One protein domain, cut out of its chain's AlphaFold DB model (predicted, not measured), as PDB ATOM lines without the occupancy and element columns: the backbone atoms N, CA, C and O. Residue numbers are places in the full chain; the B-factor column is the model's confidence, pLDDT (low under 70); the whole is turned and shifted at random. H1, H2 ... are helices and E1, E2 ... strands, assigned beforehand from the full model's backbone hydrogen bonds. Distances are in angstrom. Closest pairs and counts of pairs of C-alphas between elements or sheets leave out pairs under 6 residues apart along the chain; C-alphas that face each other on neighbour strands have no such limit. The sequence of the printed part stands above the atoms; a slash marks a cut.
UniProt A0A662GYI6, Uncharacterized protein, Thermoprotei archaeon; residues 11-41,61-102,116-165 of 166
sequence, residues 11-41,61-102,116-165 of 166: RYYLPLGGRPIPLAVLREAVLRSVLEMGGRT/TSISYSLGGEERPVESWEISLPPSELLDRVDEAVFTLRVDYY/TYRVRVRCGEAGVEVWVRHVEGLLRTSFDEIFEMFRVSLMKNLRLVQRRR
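What this domain is: This is residues 11 to 41, 61 to 102 and 116 to 165 of the 166 residues of an uncharacterized protein of Thermoprotei archaeon (UniProt A0A662GYI6). A strongly twisted antiparallel sheet of six strands is covered on one face by two long helices, H1 and H3, which cross each other as an X. H3 packs on the part of the sheet with E1 and E6, H1 mainly on E5 and E2, and the short helix H2 packs on H1. The printed part has 123 residues, with elements in the order E1 H1 E2 E3 H2 E4 E5 E6 H3; the sheet's order is E1 - E6 - E5 - E4 - E2 - E3. The class is mixed, helices and strands; the whole is compact, with a radius of gyration of the C-alphas of 13.8 A and spans of 41 by 29 by 27 A.

Where its parts are: Find C-alpha 11 at (-51.591, -15.073, -7.627), where E1, residues 11 to 15, begins. Beside it look for E6, residues 127 to 136, 28.9 A long, then E5, residues 116 to 123, 23.2 A, and E4, residues 94 to 102, 25.8 A. E2, residues 61 to 67, measures 20.3 A, and E3, residues 70 to 73, 10.1 A. H1 runs from C-alpha 23 at (-61.756, -31.830, -12.945) to residue 37, 21.2 A. H2 is residues 84 to 88, 6.8 A. H3, residues 143 to 164, runs 31.6 A to C-alpha 164 at (-57.247, -38.888, -25.863).

How they stand to each other: Start at edge strand E1, where N 12 and O 130 of E6 are 2.8 A apart. E5 and E6 form a hairpin, with N 131 and O 120 at 2.8 A. Next, look at N 97 of E4 and O 117 of E5, 2.8 A, then N 64 of E2 and O 96 of E4, 3.0 A. E2 and E3 are a hairpin, with N 72 and O 65 at 2.8 A. E3, H2 and E4 make a split strand-helix-strand unit, two strands running the same way with E2 between them, and its crossover is right-handed. H1 and H3 are on one face of the sheet, as two layers. H3 lies over E6, slantwise to the strands at 41 degrees on the local plane, at a height over the sheet of 6.1 A; their closest C-alphas are those of Val 132 and Phe 143, 6.6 A. H1 comes closest to E5 at the C-alphas of Arg 27 and Cys 123, 6.4 A. H1 and H3 touch, their closest C-alphas those of Ser 33 and Ser 153, 4.8 A, at a steep tilt of 52 degrees, opposite ways. H2 touches H1, with the C-alphas of Arg 27 and Leu 87 closest at 6.0 A; H2 and H3 are apart. Every O i to N i+4 pair is within hydrogen-bond range in H1 and H2; in H3, 17 of 18 are.

The domain as a whole: The two C-alphas farthest apart are those of Arg 19 and Tyr 102, 43.0 A. Residues 42 to 60 are not printed, with C-alphas 41 and 61 6.5 A apart; residues 103 to 115 are not printed either, with C-alphas 102 and 116 15.0 A apart. Of the links that are printed whole, none is long. The mean pLDDT of the printed part is 86.6; look for values under 70 at residues 75 to 82 and residue 165.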
ATOM      1  N   ARG A  11     -50.504 -14.245  -7.091       95.44
ATOM      2  CA  ARG A  11     -51.591 -15.073  -7.627       95.44
ATOM      3  C   ARG A  11     -51.916 -14.677  -9.061       95.44
ATOM      4  O   ARG A  11     -52.231 -13.521  -9.325       95.44
ATOM      5  N   TYR A  12     -51.972 -15.674  -9.930       96.12
ATOM      6  CA  TYR A  12     -52.502 -15.595 -11.281       96.12
ATOM      7  C   TYR A  12     -53.771 -16.436 -11.395       96.12
ATOM      8  O   TYR A  12     -53.910 -17.466 -10.733       96.12
ATOM      9  N   TYR A  13     -54.691 -16.006 -12.252       95.12
ATOM     10  CA  TYR A  13     -55.900 -16.753 -12.573       95.12
ATOM     11  C   TYR A  13     -56.016 -16.915 -14.084       95.12
ATOM     12  O   TYR A  13     -55.958 -15.932 -14.823       95.12
ATOM     13  N   LEU A  14     -56.181 -18.156 -14.531       94.12
ATOM     14  CA  LEU A  14     -56.437 -18.492 -15.921       94.12
ATOM     15  C   LEU A  14     -57.896 -18.949 -16.073       94.12
ATOM     16  O   LEU A  14     -58.215 -20.082 -15.693       94.12
ATOM     17  N   PRO A  15     -58.784 -18.110 -16.635       92.31
ATOM     18  CA  PRO A  15     -60.138 -18.536 -16.961       92.31
ATOM     19  C   PRO A  15     -60.090 -19.552 -18.107       92.31
ATOM     20  O   PRO A  15     -59.389 -19.341 -19.098       92.31
ATOM     21  N   LEU A  16     -60.835 -20.653 -17.987       85.31
ATOM     22  CA  LEU A  16     -60.799 -21.716 -19.002       85.31
ATOM     23  C   LEU A  16     -61.760 -21.479 -20.169       85.31
ATOM     24  O   LEU A  16     -61.478 -21.962 -21.258       85.31
ATOM     25  N   GLY A  17     -62.813 -20.680 -19.973       78.50
ATOM     26  CA  GLY A  17     -63.768 -20.293 -21.015       78.50
ATOM     27  C   GLY A  17     -64.550 -21.466 -21.635       78.50
ATOM     28  O   GLY A  17     -64.021 -22.528 -21.946       78.50
ATOM     29  N   GLY A  18     -65.844 -21.276 -21.886       76.00
ATOM     30  CA  GLY A  18     -66.647 -22.268 -22.608       76.00
ATOM     31  C   GLY A  18     -67.172 -23.415 -21.737       76.00
ATOM     32  O   GLY A  18     -67.652 -23.188 -20.630       76.00
ATOM     33  N   ARG A  19     -67.196 -24.638 -22.290       75.56
ATOM     34  CA  ARG A  19     -67.844 -25.802 -21.657       75.56
ATOM     35  C   ARG A  19     -67.071 -26.275 -20.415       75.56
ATOM     36  O   ARG A  19     -65.841 -26.232 -20.442       75.56
ATOM     37  N   PRO A  20     -67.761 -26.800 -19.383       81.12
ATOM     38  CA  PRO A  20     -67.106 -27.365 -18.207       81.12
ATOM     39  C   PRO A  20     -66.093 -28.445 -18.602       81.12
ATOM     40  O   PRO A  20     -66.426 -29.387 -19.325       81.12
ATOM     41  N   ILE A  21     -64.853 -28.306 -18.130       87.81
ATOM     42  CA  ILE A  21     -63.813 -29.324 -18.294       87.81
ATOM     43  C   ILE A  21     -63.856 -30.219 -17.052       87.81
ATOM     44  O   ILE A  21     -63.767 -29.692 -15.942       87.81
ATOM     45  N   PRO A  22     -63.966 -31.555 -17.191       89.81
ATOM     46  CA  PRO A  22     -63.950 -32.445 -16.036       89.81
ATOM     47  C   PRO A  22     -62.694 -32.233 -15.186       89.81
ATOM     48  O   PRO A  22     -61.582 -32.193 -15.721       89.81
ATOM     49  N   LEU A  23     -62.853 -32.153 -13.863       89.69
ATOM     50  CA  LEU A  23     -61.756 -31.830 -12.945       89.69
ATOM     51  C   LEU A  23     -60.554 -32.775 -13.106       89.69
ATOM     52  O   LEU A  23     -59.416 -32.320 -13.122       89.69
ATOM     53  N   ALA A  24     -60.792 -34.072 -13.322       88.25
ATOM     54  CA  ALA A  24     -59.730 -35.049 -13.568       88.25
ATOM     55  C   ALA A  24     -58.895 -34.729 -14.826       88.25
ATOM     56  O   ALA A  24     -57.675 -34.868 -14.816       88.25
ATOM     57  N   VAL A  25     -59.539 -34.261 -15.903       89.75
ATOM     58  CA  VAL A  25     -58.862 -33.840 -17.144       89.75
ATOM     59  C   VAL A  25     -58.035 -32.585 -16.895       89.75
ATOM     60  O   VAL A  25     -56.898 -32.489 -17.358       89.75
ATOM     61  N   LEU A  26     -58.596 -31.633 -16.147       91.38
ATOM     62  CA  LEU A  26     -57.916 -30.391 -15.812       91.38
ATOM     63  C   LEU A  26     -56.678 -30.645 -14.947       91.38
ATOM     64  O   LEU A  26     -55.601 -30.160 -15.281       91.38
ATOM     65  N   ARG A  27     -56.806 -31.455 -13.890       91.69
ATOM     66  CA  ARG A  27     -55.697 -31.839 -13.005       91.69
ATOM     67  C   ARG A  27     -54.587 -32.558 -13.767       91.69
ATOM     68  O   ARG A  27     -53.417 -32.220 -13.603       91.69
ATOM     69  N   GLU A  28     -54.943 -33.476 -14.670       90.62
ATOM     70  CA  GLU A  28     -53.969 -34.140 -15.540       90.62
ATOM     71  C   GLU A  28     -53.229 -33.139 -16.435       90.62
ATOM     72  O   GLU A  28     -51.999 -33.171 -16.515       90.62
ATOM     73  N   ALA A  29     -53.953 -32.227 -17.084       91.44
ATOM     74  CA  ALA A  29     -53.344 -31.217 -17.940       91.44
ATOM     75  C   ALA A  29     -52.451 -30.251 -17.150       91.44
ATOM     76  O   ALA A  29     -51.352 -29.935 -17.606       91.44
ATOM     77  N   VAL A  30     -52.881 -29.819 -15.962       92.81
ATOM     78  CA  VAL A  30     -52.094 -28.983 -15.048       92.81
ATOM     79  C   VAL A  30     -50.800 -29.679 -14.667       92.81
ATOM     80  O   VAL A  30     -49.735 -29.097 -14.857       92.81
ATOM     81  N   LEU A  31     -50.865 -30.930 -14.205       90.44
ATOM     82  CA  LEU A  31     -49.663 -31.664 -13.827       90.44
ATOM     83  C   LEU A  31     -48.712 -31.822 -14.997       90.44
ATOM     84  O   LEU A  31     -47.562 -31.422 -14.882       90.44
ATOM     85  N   ARG A  32     -49.192 -32.300 -16.149       89.06
ATOM     86  CA  ARG A  32     -48.370 -32.385 -17.367       89.06
ATOM     87  C   ARG A  32     -47.673 -31.062 -17.683       89.06
ATOM     88  O   ARG A  32     -46.509 -31.062 -18.061       89.06
ATOM     89  N   SER A  33     -48.364 -29.947 -17.473       91.25
ATOM     90  CA  SER A  33     -47.853 -28.613 -17.786       91.25
ATOM     91  C   SER A  33     -46.791 -28.133 -16.823       91.25
ATOM     92  O   SER A  33     -45.788 -27.592 -17.279       91.25
ATOM     93  N   VAL A  34     -46.982 -28.352 -15.519       89.00
ATOM     94  CA  VAL A  34     -45.939 -28.066 -14.533       89.00
ATOM     95  C   VAL A  34     -44.704 -28.902 -14.845       89.00
ATOM     96  O   VAL A  34     -43.612 -28.367 -14.869       89.00
ATOM     97  N   LEU A  35     -44.855 -30.183 -15.171       82.56
ATOM     98  CA  LEU A  35     -43.713 -31.059 -15.455       82.56
ATOM     99  C   LEU A  35     -42.967 -30.664 -16.725       82.56
ATOM    100  O   LEU A  35     -41.746 -30.683 -16.737       82.56
ATOM    101  N   GLU A  36     -43.692 -30.276 -17.775       86.88
ATOM    102  CA  GLU A  36     -43.111 -29.830 -19.046       86.88
ATOM    103  C   GLU A  36     -42.321 -28.518 -18.909       86.88
ATOM    104  O   GLU A  36     -41.472 -28.203 -19.741       86.88
ATOM    105  N   MET A  37     -42.565 -27.738 -17.851       86.69
ATOM    106  CA  MET A  37     -41.689 -26.613 -17.519       86.69
ATOM    107  C   MET A  37     -40.305 -27.093 -17.041       86.69
ATOM    108  O   MET A  37     -39.329 -26.362 -17.203       86.69
ATOM    109  N   GLY A  38     -40.206 -28.307 -16.492       83.19
ATOM    110  CA  GLY A  38     -38.955 -28.970 -16.134       83.19
ATOM    111  C   GLY A  38     -38.243 -29.516 -17.374       83.19
ATOM    112  O   GLY A  38     -38.868 -30.005 -18.308       83.19
ATOM    113  N   GLY A  39     -36.921 -29.380 -17.419       77.06
ATOM    114  CA  GLY A  39     -36.103 -29.685 -18.597       77.06
ATOM    115  C   GLY A  39     -36.117 -28.586 -19.665       77.06
ATOM    116  O   GLY A  39     -35.395 -28.681 -20.661       77.06
ATOM    117  N   ARG A  40     -36.896 -27.511 -19.472       84.44
ATOM    118  CA  ARG A  40     -36.956 -26.411 -20.433       84.44
ATOM    119  C   ARG A  40     -35.639 -25.645 -20.446       84.44
ATOM    120  O   ARG A  40     -35.194 -25.110 -19.429       84.44
ATOM    121  N   THR A  41     -35.063 -25.567 -21.637       87.88
ATOM    122  CA  THR A  41     -33.828 -24.846 -21.920       87.88
ATOM    123  C   THR A  41     -34.140 -23.683 -22.857       87.88
ATOM    124  O   THR A  41     -34.760 -23.889 -23.898       87.88
ATOM    125  N   THR A  61     -34.296 -24.952 -16.677       91.94
ATOM    126  CA  THR A  61     -35.330 -25.074 -15.646       91.94
ATOM    127  C   THR A  61     -35.425 -26.517 -15.174       91.94
ATOM    128  O   THR A  61     -35.591 -27.421 -15.989       91.94
ATOM    129  N   SER A  62     -35.364 -26.742 -13.868       91.25
ATOM    130  CA  SER A  62     -35.623 -28.031 -13.225       91.25
ATOM    131  C   SER A  62     -36.769 -27.905 -12.227       91.25
ATOM    132  O   SER A  62     -37.058 -26.815 -11.722       91.25
ATOM    133  N   ILE A  63     -37.480 -29.011 -11.999       89.81
ATOM    134  CA  ILE A  63     -38.661 -29.041 -11.133       89.81
ATOM    135  C   ILE A  63     -38.598 -30.244 -10.199       89.81
ATOM    136  O   ILE A  63     -38.321 -31.366 -10.615       89.81
ATOM    137  N   SER A  64     -38.907 -29.993  -8.936       89.69
ATOM    138  CA  SER A  64     -39.252 -30.991  -7.927       89.69
ATOM    139  C   SER A  64     -40.646 -30.686  -7.382       89.69
ATOM    140  O   SER A  64     -41.216 -29.617  -7.622       89.69
ATOM    141  N   TYR A  65     -41.230 -31.632  -6.659       90.12
ATOM    142  CA  TYR A  65     -42.496 -31.420  -5.967       90.12
ATOM    143  C   TYR A  65     -42.397 -31.918  -4.533       90.12
ATOM    144  O   TYR A  65     -41.627 -32.823  -4.230       90.12
ATOM    145  N   SER A  66     -43.197 -31.336  -3.651       87.69
ATOM    146  CA  SER A  66     -43.387 -31.827  -2.296       87.69
ATOM    147  C   SER A  66     -44.858 -32.092  -2.031       87.69
ATOM    148  O   SER A  66     -45.701 -31.232  -2.313       87.69
ATOM    149  N   LEU A  67     -45.142 -33.253  -1.451       84.88
ATOM    150  CA  LEU A  67     -46.465 -33.659  -0.990       84.88
ATOM    151  C   LEU A  67     -46.312 -34.186   0.439       84.88
ATOM    152  O   LEU A  67     -45.458 -35.026   0.696       84.88
ATOM    153  N   GLY A  68     -47.069 -33.641   1.393       79.12
ATOM    154  CA  GLY A  68     -46.921 -34.019   2.807       79.12
ATOM    155  C   GLY A  68     -45.585 -33.616   3.457       79.12
ATOM    156  O   GLY A  68     -45.266 -34.114   4.528       79.12
ATOM    157  N   GLY A  69     -44.811 -32.714   2.839       74.69
ATOM    158  CA  GLY A  69     -43.546 -32.196   3.383       74.69
ATOM    159  C   GLY A  69     -42.280 -32.907   2.895       74.69
ATOM    160  O   GLY A  69     -41.188 -32.393   3.123       74.69
ATOM    161  N   GLU A  70     -42.404 -34.022   2.173       77.00
ATOM    162  CA  GLU A  70     -41.269 -34.698   1.536       77.00
ATOM    163  C   GLU A  70     -41.046 -34.163   0.123       77.00
ATOM    164  O   GLU A  70     -41.959 -34.198  -0.704       77.00
ATOM    165  N   GLU A  71     -39.836 -33.682  -0.169       79.25
ATOM    166  CA  GLU A  71     -39.450 -33.259  -1.515       79.25
ATOM    167  C   GLU A  71     -39.011 -34.463  -2.357       79.25
ATOM    168  O   GLU A  71     -38.179 -35.270  -1.945       79.25
ATOM    169  N   ARG A  72     -39.583 -34.581  -3.555       76.75
ATOM    170  CA  ARG A  72     -39.348 -35.663  -4.507       76.75
ATOM    171  C   ARG A  72     -38.946 -35.062  -5.861       76.75
ATOM    172  O   ARG A  72     -39.642 -34.174  -6.369       76.75
ATOM    173  N   PRO A  73     -37.830 -35.503  -6.470       71.19
ATOM    174  CA  PRO A  73     -37.449 -35.052  -7.803       71.19
ATOM    175  C   PRO A  73     -38.439 -35.570  -8.858       71.19
ATOM    176  O   PRO A  73     -39.027 -36.640  -8.701       71.19
ATOM    177  N   VAL A  74     -38.616 -34.811  -9.943       70.62
ATOM    178  CA  VAL A  74     -39.459 -35.211 -11.088       70.62
ATOM    179  C   VAL A  74     -38.711 -36.124 -12.073       70.62
ATOM    180  O   VAL A  74     -39.334 -36.866 -12.826       70.62
ATOM    181  N   GLU A  75     -37.374 -36.123 -12.049       55.81
ATOM    182  CA  GLU A  75     -36.514 -36.837 -13.013       55.81
ATOM    183  C   GLU A  75     -36.652 -38.376 -12.983       55.81
ATOM    184  O   GLU A  75     -36.142 -39.052 -13.870       55.81
ATOM    185  N   SER A  76     -37.372 -38.944 -12.011       50.81
ATOM    186  CA  SER A  76     -37.562 -40.391 -11.846       50.81
ATOM    187  C   SER A  76     -38.824 -40.966 -12.507       50.81
ATOM    188  O   SER A  76     -39.161 -42.124 -12.273       50.81
ATOM    189  N   TRP A  77     -39.574 -40.194 -13.301       60.91
ATOM    190  CA  TRP A  77     -40.861 -40.662 -13.833       60.91
ATOM    191  C   TRP A  77     -40.680 -41.342 -15.190       60.91
ATOM    192  O   TRP A  77     -40.761 -40.709 -16.240       60.91
ATOM    193  N   GLU A  78     -40.457 -42.657 -15.151       46.75
ATOM    194  CA  GLU A  78     -40.091 -43.511 -16.293       46.75
ATOM    195  C   GLU A  78     -41.047 -43.455 -17.507       46.75
ATOM    196  O   GLU A  78     -40.675 -43.902 -18.588       46.75
ATOM    197  N   ILE A  79     -42.271 -42.914 -17.386       51.62
ATOM    198  CA  ILE A  79     -43.295 -43.035 -18.444       51.62
ATOM    199  C   ILE A  79     -44.183 -41.786 -18.591       51.62
ATOM    200  O   ILE A  79     -45.389 -41.928 -18.692       51.62
ATOM    201  N   SER A  80     -43.664 -40.546 -18.622       54.69
ATOM    202  CA  SER A  80     -44.429 -39.332 -19.054       54.69
ATOM    203  C   SER A  80     -45.852 -39.146 -18.457       54.69
ATOM    204  O   SER A  80     -46.716 -38.458 -19.027       54.69
ATOM    205  N   LEU A  81     -46.127 -39.801 -17.333       63.22
ATOM    206  CA  LEU A  81     -47.421 -39.937 -16.694       63.22
ATOM    207  C   LEU A  81     -47.207 -39.471 -15.262       63.22
ATOM    208  O   LEU A  81     -46.338 -40.016 -14.580       63.22
ATOM    209  N   PRO A  82     -47.943 -38.443 -14.816       67.69
ATOM    210  CA  PRO A  82     -47.855 -38.030 -13.431       67.69
ATOM    211  C   PRO A  82     -48.272 -39.185 -12.507       67.69
ATOM    212  O   PRO A  82     -49.205 -39.915 -12.855       67.69
ATOM    213  N   PRO A  83     -47.624 -39.352 -11.338       72.38
ATOM    214  CA  PRO A  83     -48.056 -40.290 -10.317       72.38
ATOM    215  C   PRO A  83     -49.539 -40.086 -10.019       72.38
ATOM    216  O   PRO A  83     -49.992 -38.950  -9.862       72.38
ATOM    217  N   SER A  84     -50.289 -41.182  -9.921       76.38
ATOM    218  CA  SER A  84     -51.723 -41.154  -9.610       76.38
ATOM    219  C   SER A  84     -52.018 -40.402  -8.313       76.38
ATOM    220  O   SER A  84     -52.942 -39.600  -8.270       76.38
ATOM    221  N   GLU A  85     -51.171 -40.565  -7.294       80.06
ATOM    222  CA  GLU A  85     -51.287 -39.825  -6.033       80.06
ATOM    223  C   GLU A  85     -51.250 -38.302  -6.246       80.06
ATOM    224  O   GLU A  85     -51.990 -37.552  -5.608       80.06
ATOM    225  N   LEU A  86     -50.411 -37.832  -7.171       83.00
ATOM    226  CA  LEU A  86     -50.277 -36.410  -7.452       83.00
ATOM    227  C   LEU A  86     -51.459 -35.881  -8.272       83.00
ATOM    228  O   LEU A  86     -51.848 -34.731  -8.083       83.00
ATOM    229  N   LEU A  87     -52.048 -36.708  -9.147       85.25
ATOM    230  CA  LEU A  87     -53.244 -36.358  -9.929       85.25
ATOM    231  C   LEU A  87     -54.401 -35.936  -9.033       85.25
ATOM    232  O   LEU A  87     -55.024 -34.910  -9.301       85.25
ATOM    233  N   ASP A  88     -54.652 -36.672  -7.955       85.12
ATOM    234  CA  ASP A  88     -55.768 -36.379  -7.057       85.12
ATOM    235  C   ASP A  88     -55.463 -35.242  -6.074       85.12
ATOM    236  O   ASP A  88     -56.380 -34.547  -5.629       85.12
ATOM    237  N   ARG A  89     -54.176 -35.015  -5.784       87.44
ATOM    238  CA  ARG A  89     -53.693 -34.092  -4.746       87.44
ATOM    239  C   ARG A  89     -52.885 -32.918  -5.294       87.44
ATOM    240  O   ARG A  89     -52.120 -32.297  -4.559       87.44
ATOM    241  N   VAL A  90     -53.055 -32.569  -6.572       88.62
ATOM    242  CA  VAL A  90     -52.329 -31.447  -7.199       88.62
ATOM    243  C   VAL A  90     -52.534 -30.129  -6.450       88.62
ATOM    244  O   VAL A  90     -51.607 -29.330  -6.356       88.62
ATOM    245  N   ASP A  91     -53.715 -29.945  -5.851       88.88
ATOM    246  CA  ASP A  91     -54.076 -28.747  -5.091       88.88
ATOM    247  C   ASP A  91     -53.344 -28.654  -3.729       88.88
ATOM    248  O   ASP A  91     -53.251 -27.577  -3.137       88.88
ATOM    249  N   GLU A  92     -52.808 -29.777  -3.235       89.81
ATOM    250  CA  GLU A  92     -51.999 -29.877  -2.009       89.81
ATOM    251  C   GLU A  92     -50.492 -29.838  -2.296       89.81
ATOM    252  O   GLU A  92     -49.687 -29.577  -1.397       89.81
ATOM    253  N   ALA A  93     -50.100 -30.105  -3.542       90.31
ATOM    254  CA  ALA A  93     -48.709 -30.154  -3.945       90.31
ATOM    255  C   ALA A  93     -48.082 -28.755  -3.988       90.31
ATOM    256  O   ALA A  93     -48.685 -27.764  -4.411       90.31
ATOM    257  N   VAL A  94     -46.813 -28.683  -3.589       92.69
ATOM    258  CA  VAL A  94     -45.965 -27.515  -3.844       92.69
ATOM    259  C   VAL A  94     -44.870 -27.936  -4.799       92.69
ATOM    260  O   VAL A  94     -44.114 -28.854  -4.503       92.69
ATOM    261  N   PHE A  95     -44.773 -27.258  -5.931       92.31
ATOM    262  CA  PHE A  95     -43.723 -27.482  -6.911       92.31
ATOM    263  C   PHE A  95     -42.585 -26.506  -6.650       92.31
ATOM    264  O   PHE A  95     -42.820 -25.305  -6.512       92.31
ATOM    265  N   THR A  96     -41.360 -27.004  -6.582       93.69
ATOM    266  CA  THR A  96     -40.166 -26.168  -6.534       93.69
ATOM    267  C   THR A  96     -39.612 -26.080  -7.945       93.69
ATOM    268  O   THR A  96     -39.222 -27.084  -8.530       93.69
ATOM    269  N   LEU A  97     -39.598 -24.875  -8.500       93.75
ATOM    270  CA  LEU A  97     -39.026 -24.579  -9.804       93.75
ATOM    271  C   LEU A  97     -37.681 -23.892  -9.607       93.75
ATOM    272  O   LEU A  97     -37.608 -22.831  -8.988       93.75
ATOM    273  N   ARG A  98     -36.622 -24.478 -10.151       94.56
ATOM    274  CA  ARG A  98     -35.271 -23.929 -10.114       94.56
ATOM    275  C   ARG A  98     -34.846 -23.536 -11.520       94.56
ATOM    276  O   ARG A  98     -34.929 -24.340 -12.440       94.56
ATOM    277  N   VAL A  99     -34.380 -22.304 -11.684       94.19
ATOM    278  CA  VAL A  99     -33.832 -21.786 -12.941       94.19
ATOM    279  C   VAL A  99     -32.345 -21.560 -12.750       94.19
ATOM    280  O   VAL A  99     -31.945 -20.626 -12.057       94.19
ATOM    281  N   ASP A 100     -31.517 -22.404 -13.353       94.25
ATOM    282  CA  ASP A 100     -30.070 -22.225 -13.387       94.25
ATOM    283  C   ASP A 100     -29.677 -21.418 -14.637       94.25
ATOM    284  O   ASP A 100     -30.078 -21.717 -15.764       94.25
ATOM    285  N   TYR A 101     -28.873 -20.375 -14.433       93.00
ATOM    286  CA  TYR A 101     -28.406 -19.481 -15.489       93.00
ATOM    287  C   TYR A 101     -26.969 -19.812 -15.858       93.00
ATOM    288  O   TYR A 101     -26.098 -19.818 -14.987       93.00
ATOM    289  N   TYR A 102     -26.689 -20.004 -17.141       91.69
ATOM    290  CA  TYR A 102     -25.355 -20.298 -17.651       91.69
ATOM    291  C   TYR A 102     -24.912 -19.242 -18.654       91.69
ATOM    292  O   TYR A 102     -25.721 -18.693 -19.393       91.69
ATOM    293  N   THR A 116     -34.851 -19.838  -7.372       95.00
ATOM    294  CA  THR A 116     -35.739 -20.879  -6.866       95.00
ATOM    295  C   THR A 116     -37.101 -20.272  -6.563       95.00
ATOM    296  O   THR A 116     -37.214 -19.274  -5.845       95.00
ATOM    297  N   TYR A 117     -38.150 -20.909  -7.069       94.56
ATOM    298  CA  TYR A 117     -39.541 -20.522  -6.892       94.56
ATOM    299  C   TYR A 117     -40.342 -21.683  -6.321       94.56
ATOM    300  O   TYR A 117     -40.086 -22.842  -6.625       94.56
ATOM    301  N   ARG A 118     -41.360 -21.362  -5.530       94.44
ATOM    302  CA  ARG A 118     -42.429 -22.287  -5.163       94.44
ATOM    303  C   ARG A 118     -43.673 -21.949  -5.964       94.44
ATOM    304  O   ARG A 118     -44.061 -20.785  -6.033       94.44
ATOM    305  N   VAL A 119     -44.299 -22.971  -6.525       94.75
ATOM    306  CA  VAL A 119     -45.522 -22.879  -7.312       94.75
ATOM    307  C   VAL A 119     -46.586 -23.755  -6.666       94.75
ATOM    308  O   VAL A 119     -46.345 -24.921  -6.360       94.75
ATOM    309  N   ARG A 120     -47.766 -23.186  -6.441       94.88
ATOM    310  CA  ARG A 120     -48.982 -23.918  -6.066       94.88
ATOM    311  C   ARG A 120     -49.997 -23.737  -7.170       94.88
ATOM    312  O   ARG A 120     -50.067 -22.660  -7.760       94.88
ATOM    313  N   VAL A 121     -50.793 -24.761  -7.424       94.94
ATOM    314  CA  VAL A 121     -51.854 -24.696  -8.426       94.94
ATOM    315  C   VAL A 121     -53.140 -25.193  -7.796       94.94
ATOM    316  O   VAL A 121     -53.102 -26.132  -7.016       94.94
ATOM    317  N   ARG A 122     -54.264 -24.556  -8.117       94.38
ATOM    318  CA  ARG A 122     -55.593 -25.022  -7.735       94.38
ATOM    319  C   ARG A 122     -56.465 -25.115  -8.967       94.38
ATOM    320  O   ARG A 122     -56.599 -24.145  -9.716       94.38
ATOM    321  N   CYS A 123     -57.076 -26.273  -9.149       92.88
ATOM    322  CA  CYS A 123     -58.028 -26.516 -10.221       92.88
ATOM    323  C   CYS A 123     -59.451 -26.230  -9.724       92.88
ATOM    324  O   CYS A 123     -59.893 -26.817  -8.740       92.88
ATOM    325  N   GLY A 124     -60.175 -25.347 -10.407       88.12
ATOM    326  CA  GLY A 124     -61.593 -25.087 -10.165       88.12
ATOM    327  C   GLY A 124     -62.420 -25.271 -11.434       88.12
ATOM    328  O   GLY A 124     -61.886 -25.346 -12.538       88.12
ATOM    329  N   GLU A 125     -63.744 -25.303 -11.290       81.81
ATOM    330  CA  GLU A 125     -64.661 -25.487 -12.426       81.81
ATOM    331  C   GLU A 125     -64.564 -24.350 -13.456       81.81
ATOM    332  O   GLU A 125     -64.662 -24.581 -14.659       81.81
ATOM    333  N   ALA A 126     -64.330 -23.121 -12.987       85.44
ATOM    334  CA  ALA A 126     -64.252 -21.931 -13.833       85.44
ATOM    335  C   ALA A 126     -62.839 -21.647 -14.380       85.44
ATOM    336  O   ALA A 126     -62.677 -20.845 -15.305       85.44
ATOM    337  N   GLY A 127     -61.794 -22.248 -13.805       91.44
ATOM    338  CA  GLY A 127     -60.422 -21.892 -14.155       91.44
ATOM    339  C   GLY A 127     -59.344 -22.527 -13.289       91.44
ATOM    340  O   GLY A 127     -59.613 -23.353 -12.419       91.44
ATOM    341  N   VAL A 128     -58.108 -22.098 -13.526       95.44
ATOM    342  CA  VAL A 128     -56.928 -22.525 -12.767       95.44
ATOM    343  C   VAL A 128     -56.328 -21.325 -12.050       95.44
ATOM    344  O   VAL A 128     -56.022 -20.313 -12.679       95.44
ATOM    345  N   GLU A 129     -56.138 -21.439 -10.740       95.94
ATOM    346  CA  GLU A 129     -55.369 -20.472  -9.954       95.94
ATOM    347  C   GLU A 129     -53.929 -20.970  -9.802       95.94
ATOM    348  O   GLU A 129     -53.698 -22.136  -9.485       95.94
ATOM    349  N   VAL A 130     -52.955 -20.087 -10.016       96.44
ATOM    350  CA  VAL A 130     -51.525 -20.384  -9.872       96.44
ATOM    351  C   VAL A 130     -50.925 -19.371  -8.914       96.44
ATOM    352  O   VAL A 130     -51.030 -18.169  -9.139       96.44
ATOM    353  N   TRP A 131     -50.267 -19.836  -7.860       96.12
ATOM    354  CA  TRP A 131     -49.519 -18.978  -6.950       96.12
ATOM    355  C   TRP A 131     -48.038 -19.233  -7.125       96.12
ATOM    356  O   TRP A 131     -47.599 -20.377  -7.045       96.12
ATOM    357  N   VAL A 132     -47.268 -18.166  -7.305       95.56
ATOM    358  CA  VAL A 132     -45.814 -18.224  -7.449       95.56
ATOM    359  C   VAL A 132     -45.174 -17.403  -6.340       95.56
ATOM    360  O   VAL A 132     -45.605 -16.292  -6.038       95.56
ATOM    361  N   ARG A 133     -44.138 -17.956  -5.716       94.31
ATOM    362  CA  ARG A 133     -43.330 -17.285  -4.700       94.31
ATOM    363  C   ARG A 133     -41.858 -17.483  -5.005       94.31
ATOM    364  O   ARG A 133     -41.418 -18.615  -5.150       94.31
ATOM    365  N   HIS A 134     -41.090 -16.403  -5.044       94.19
ATOM    366  CA  HIS A 134     -39.634 -16.488  -5.107       94.19
ATOM    367  C   HIS A 134     -39.080 -16.804  -3.718       94.19
ATOM    368  O   HIS A 134     -39.487 -16.193  -2.726       94.19
ATOM    369  N   VAL A 135     -38.171 -17.769  -3.655       92.69
ATOM    370  CA  VAL A 135     -37.585 -18.274  -2.409       92.69
ATOM    371  C   VAL A 135     -36.126 -17.861  -2.286       92.69
ATOM    372  O   VAL A 135     -35.711 -17.415  -1.223       92.69
ATOM    373  N   GLU A 136     -35.357 -17.987  -3.365       91.62
ATOM    374  CA  GLU A 136     -33.911 -17.778  -3.354       91.62
ATOM    375  C   GLU A 136     -33.439 -17.335  -4.736       91.62
ATOM    376  O   GLU A 136     -33.980 -17.794  -5.736       91.62
ATOM    377  N   GLY A 137     -32.408 -16.493  -4.792       89.38
ATOM    378  CA  GLY A 137     -31.774 -16.077  -6.038       89.38
ATOM    379  C   GLY A 137     -31.831 -14.574  -6.265       89.38
ATOM    380  O   GLY A 137     -32.036 -13.786  -5.343       89.38
ATOM    381  N   LEU A 138     -31.599 -14.185  -7.514       87.00
ATOM    382  CA  LEU A 138     -31.521 -12.795  -7.961       87.00
ATOM    383  C   LEU A 138     -32.797 -12.327  -8.675       87.00
ATOM    384  O   LEU A 138     -32.795 -11.213  -9.198       87.00
ATOM    385  N   LEU A 139     -33.849 -13.154  -8.719       88.56
ATOM    386  CA  LEU A 139     -35.124 -12.852  -9.381       88.56
ATOM    387  C   LEU A 139     -34.933 -12.393 -10.843       88.56
ATOM    388  O   LEU A 139     -35.506 -11.406 -11.301       88.56
ATOM    389  N   ARG A 140     -34.074 -13.094 -11.588       88.19
ATOM    390  CA  ARG A 140     -33.799 -12.826 -13.013       88.19
ATOM    391  C   ARG A 140     -34.889 -13.362 -13.941       88.19
ATOM    392  O   ARG A 140     -34.928 -12.979 -15.108       88.19
ATOM    393  N   THR A 141     -35.737 -14.256 -13.445       90.50
ATOM    394  CA  THR A 141     -36.945 -14.726 -14.129       90.50
ATOM    395  C   THR A 141     -38.143 -14.107 -13.421       90.50
ATOM    396  O   THR A 141     -38.272 -14.205 -12.205       90.50
ATOM    397  N   SER A 142     -39.001 -13.404 -14.155       91.94
ATOM    398  CA  SER A 142     -40.142 -12.733 -13.529       91.94
ATOM    399  C   SER A 142     -41.244 -13.736 -13.176       91.94
ATOM    400  O   SER A 142     -41.336 -14.826 -13.746       91.94
ATOM    401  N   PHE A 143     -42.126 -13.351 -12.253       93.56
ATOM    402  CA  PHE A 143     -43.329 -14.131 -11.959       93.56
ATOM    403  C   PHE A 143     -44.210 -14.314 -13.204       93.56
ATOM    404  O   PHE A 143     -44.737 -15.404 -13.423       93.56
ATOM    405  N   ASP A 144     -44.294 -13.286 -14.056       93.50
ATOM    406  CA  ASP A 144     -45.049 -13.336 -15.310       93.50
ATOM    407  C   ASP A 144     -44.432 -14.317 -16.310       93.50
ATOM    408  O   ASP A 144     -45.162 -15.033 -16.986       93.50
ATOM    409  N   GLU A 145     -43.100 -14.405 -16.377       92.69
ATOM    410  CA  GLU A 145     -42.409 -15.378 -17.230       92.69
ATOM    411  C   GLU A 145     -42.722 -16.817 -16.785       92.69
ATOM    412  O   GLU A 145     -43.030 -17.669 -17.621       92.69
ATOM    413  N   ILE A 146     -42.743 -17.078 -15.471       93.88
ATOM    414  CA  ILE A 146     -43.131 -18.385 -14.911       93.88
ATOM    415  C   ILE A 146     -44.592 -18.701 -15.229       93.88
ATOM    416  O   ILE A 146     -44.905 -19.812 -15.666       93.88
ATOM    417  N   PHE A 147     -45.493 -17.738 -15.020       95.12
ATOM    418  CA  PHE A 147     -46.909 -17.933 -15.305       95.12
ATOM    419  C   PHE A 147     -47.165 -18.147 -16.800       95.12
ATOM    420  O   PHE A 147     -47.938 -19.031 -17.165       95.12
ATOM    421  N   GLU A 148     -46.490 -17.407 -17.675       94.56
ATOM    422  CA  GLU A 148     -46.625 -17.554 -19.123       94.56
ATOM    423  C   GLU A 148     -46.088 -18.909 -19.604       94.56
ATOM    424  O   GLU A 148     -46.742 -19.579 -20.407       94.56
ATOM    425  N   MET A 149     -44.958 -19.373 -19.055       92.38
ATOM    426  CA  MET A 149     -44.461 -20.732 -19.289       92.38
ATOM    427  C   MET A 149     -45.512 -21.785 -18.929       92.38
ATOM    428  O   MET A 149     -45.790 -22.669 -19.741       92.38
ATOM    429  N   PHE A 150     -46.118 -21.667 -17.745       94.62
ATOM    430  CA  PHE A 150     -47.184 -22.562 -17.306       94.62
ATOM    431  C   PHE A 150     -48.406 -22.487 -18.229       94.62
ATOM    432  O   PHE A 150     -48.912 -23.518 -18.669       94.62
ATOM    433  N   ARG A 151     -48.868 -21.276 -18.558       95.25
ATOM    434  CA  ARG A 151     -50.063 -21.034 -19.373       95.25
ATOM    435  C   ARG A 151     -49.938 -21.660 -20.758       95.25
ATOM    436  O   ARG A 151     -50.863 -22.337 -21.205       95.25
ATOM    437  N   VAL A 152     -48.806 -21.456 -21.433       93.00
ATOM    438  CA  VAL A 152     -48.554 -22.031 -22.764       93.00
ATOM    439  C   VAL A 152     -48.582 -23.559 -22.707       93.00
ATOM    440  O   VAL A 152     -49.268 -24.187 -23.521       93.00
ATOM    441  N   SER A 153     -47.908 -24.156 -21.720       92.50
ATOM    442  CA  SER A 153     -47.924 -25.608 -21.513       92.50
ATOM    443  C   SER A 153     -49.335 -26.123 -21.201       92.50
ATOM    444  O   SER A 153     -49.758 -27.130 -21.768       92.50
ATOM    445  N   LEU A 154     -50.113 -25.403 -20.389       93.94
ATOM    446  CA  LEU A 154     -51.483 -25.777 -20.029       93.94
ATOM    447  C   LEU A 154     -52.420 -25.788 -21.228       93.94
ATOM    448  O   LEU A 154     -53.129 -26.771 -21.442       93.94
ATOM    449  N   MET A 155     -52.383 -24.753 -22.063       92.56
ATOM    450  CA  MET A 155     -53.216 -24.709 -23.266       92.56
ATOM    451  C   MET A 155     -52.876 -25.838 -24.245       92.56
ATOM    452  O   MET A 155     -53.773 -26.401 -24.879       92.56
ATOM    453  N   LYS A 156     -51.593 -26.204 -24.357       91.94
ATOM    454  CA  LYS A 156     -51.148 -27.360 -25.144       91.94
ATOM    455  C   LYS A 156     -51.665 -28.671 -24.544       91.94
ATOM    456  O   LYS A 156     -52.291 -29.459 -25.253       91.94
ATOM    457  N   ASN A 157     -51.441 -28.902 -23.252       91.19
ATOM    458  CA  ASN A 157     -51.772 -30.166 -22.598       91.19
ATOM    459  C   ASN A 157     -53.280 -30.385 -22.444       91.19
ATOM    460  O   ASN A 157     -53.735 -31.512 -22.623       91.19
ATOM    461  N   LEU A 158     -54.076 -29.333 -22.233       91.31
ATOM    462  CA  LEU A 158     -55.539 -29.435 -22.238       91.31
ATOM    463  C   LEU A 158     -56.062 -30.000 -23.560       91.31
ATOM    464  O   LEU A 158     -56.846 -30.949 -23.560       91.31
ATOM    465  N   ARG A 159     -55.565 -29.485 -24.694       89.12
ATOM    466  CA  ARG A 159     -55.936 -29.984 -26.029       89.12
ATOM    467  C   ARG A 159     -55.537 -31.447 -26.222       89.12
ATOM    468  O   ARG A 159     -56.281 -32.206 -26.838       89.12
ATOM    469  N   LEU A 160     -54.369 -31.846 -25.718       87.81
ATOM    470  CA  LEU A 160     -53.872 -33.218 -25.844       87.81
ATOM    471  C   LEU A 160     -54.681 -34.209 -25.000       87.81
ATOM    472  O   LEU A 160     -55.059 -35.263 -25.508       87.81
ATOM    473  N   VAL A 161     -54.967 -33.880 -23.736       87.31
ATOM    474  CA  VAL A 161     -55.711 -34.773 -22.832       87.31
ATOM    475  C   VAL A 161     -57.163 -34.924 -23.290       87.31
ATOM    476  O   VAL A 161     -57.678 -36.039 -23.298       87.31
ATOM    477  N   GLN A 162     -57.805 -33.843 -23.744       84.88
ATOM    478  CA  GLN A 162     -59.170 -33.905 -24.279       84.88
ATOM    479  C   GLN A 162     -59.273 -34.816 -25.511       84.88
ATOM    480  O   GLN A 162     -60.196 -35.617 -25.591       84.88
ATOM    481  N   ARG A 163     -58.304 -34.756 -26.438       82.38
ATOM    482  CA  ARG A 163     -58.281 -35.619 -27.637       82.38
ATOM    483  C   ARG A 163     -58.115 -37.105 -27.334       82.38
ATOM    484  O   ARG A 163     -58.589 -37.916 -28.107       82.38
ATOM    485  N   ARG A 164     -57.428 -37.474 -26.248       74.88
ATOM    486  CA  ARG A 164     -57.247 -38.888 -25.863       74.88
ATOM    487  C   ARG A 164     -58.513 -39.528 -25.288       74.88
ATOM    488  O   ARG A 164     -58.546 -40.742 -25.144       74.88
ATOM    489  N   ARG A 165     -59.496 -38.715 -24.890       69.50
ATOM    490  CA  ARG A 165     -60.737 -39.155 -24.233       69.50
ATOM    491  C   ARG A 165     -61.989 -38.941 -25.094       69.50
ATOM    492  O   ARG A 165     -63.078 -39.252 -24.622       69.50
TER     493      ARG A 165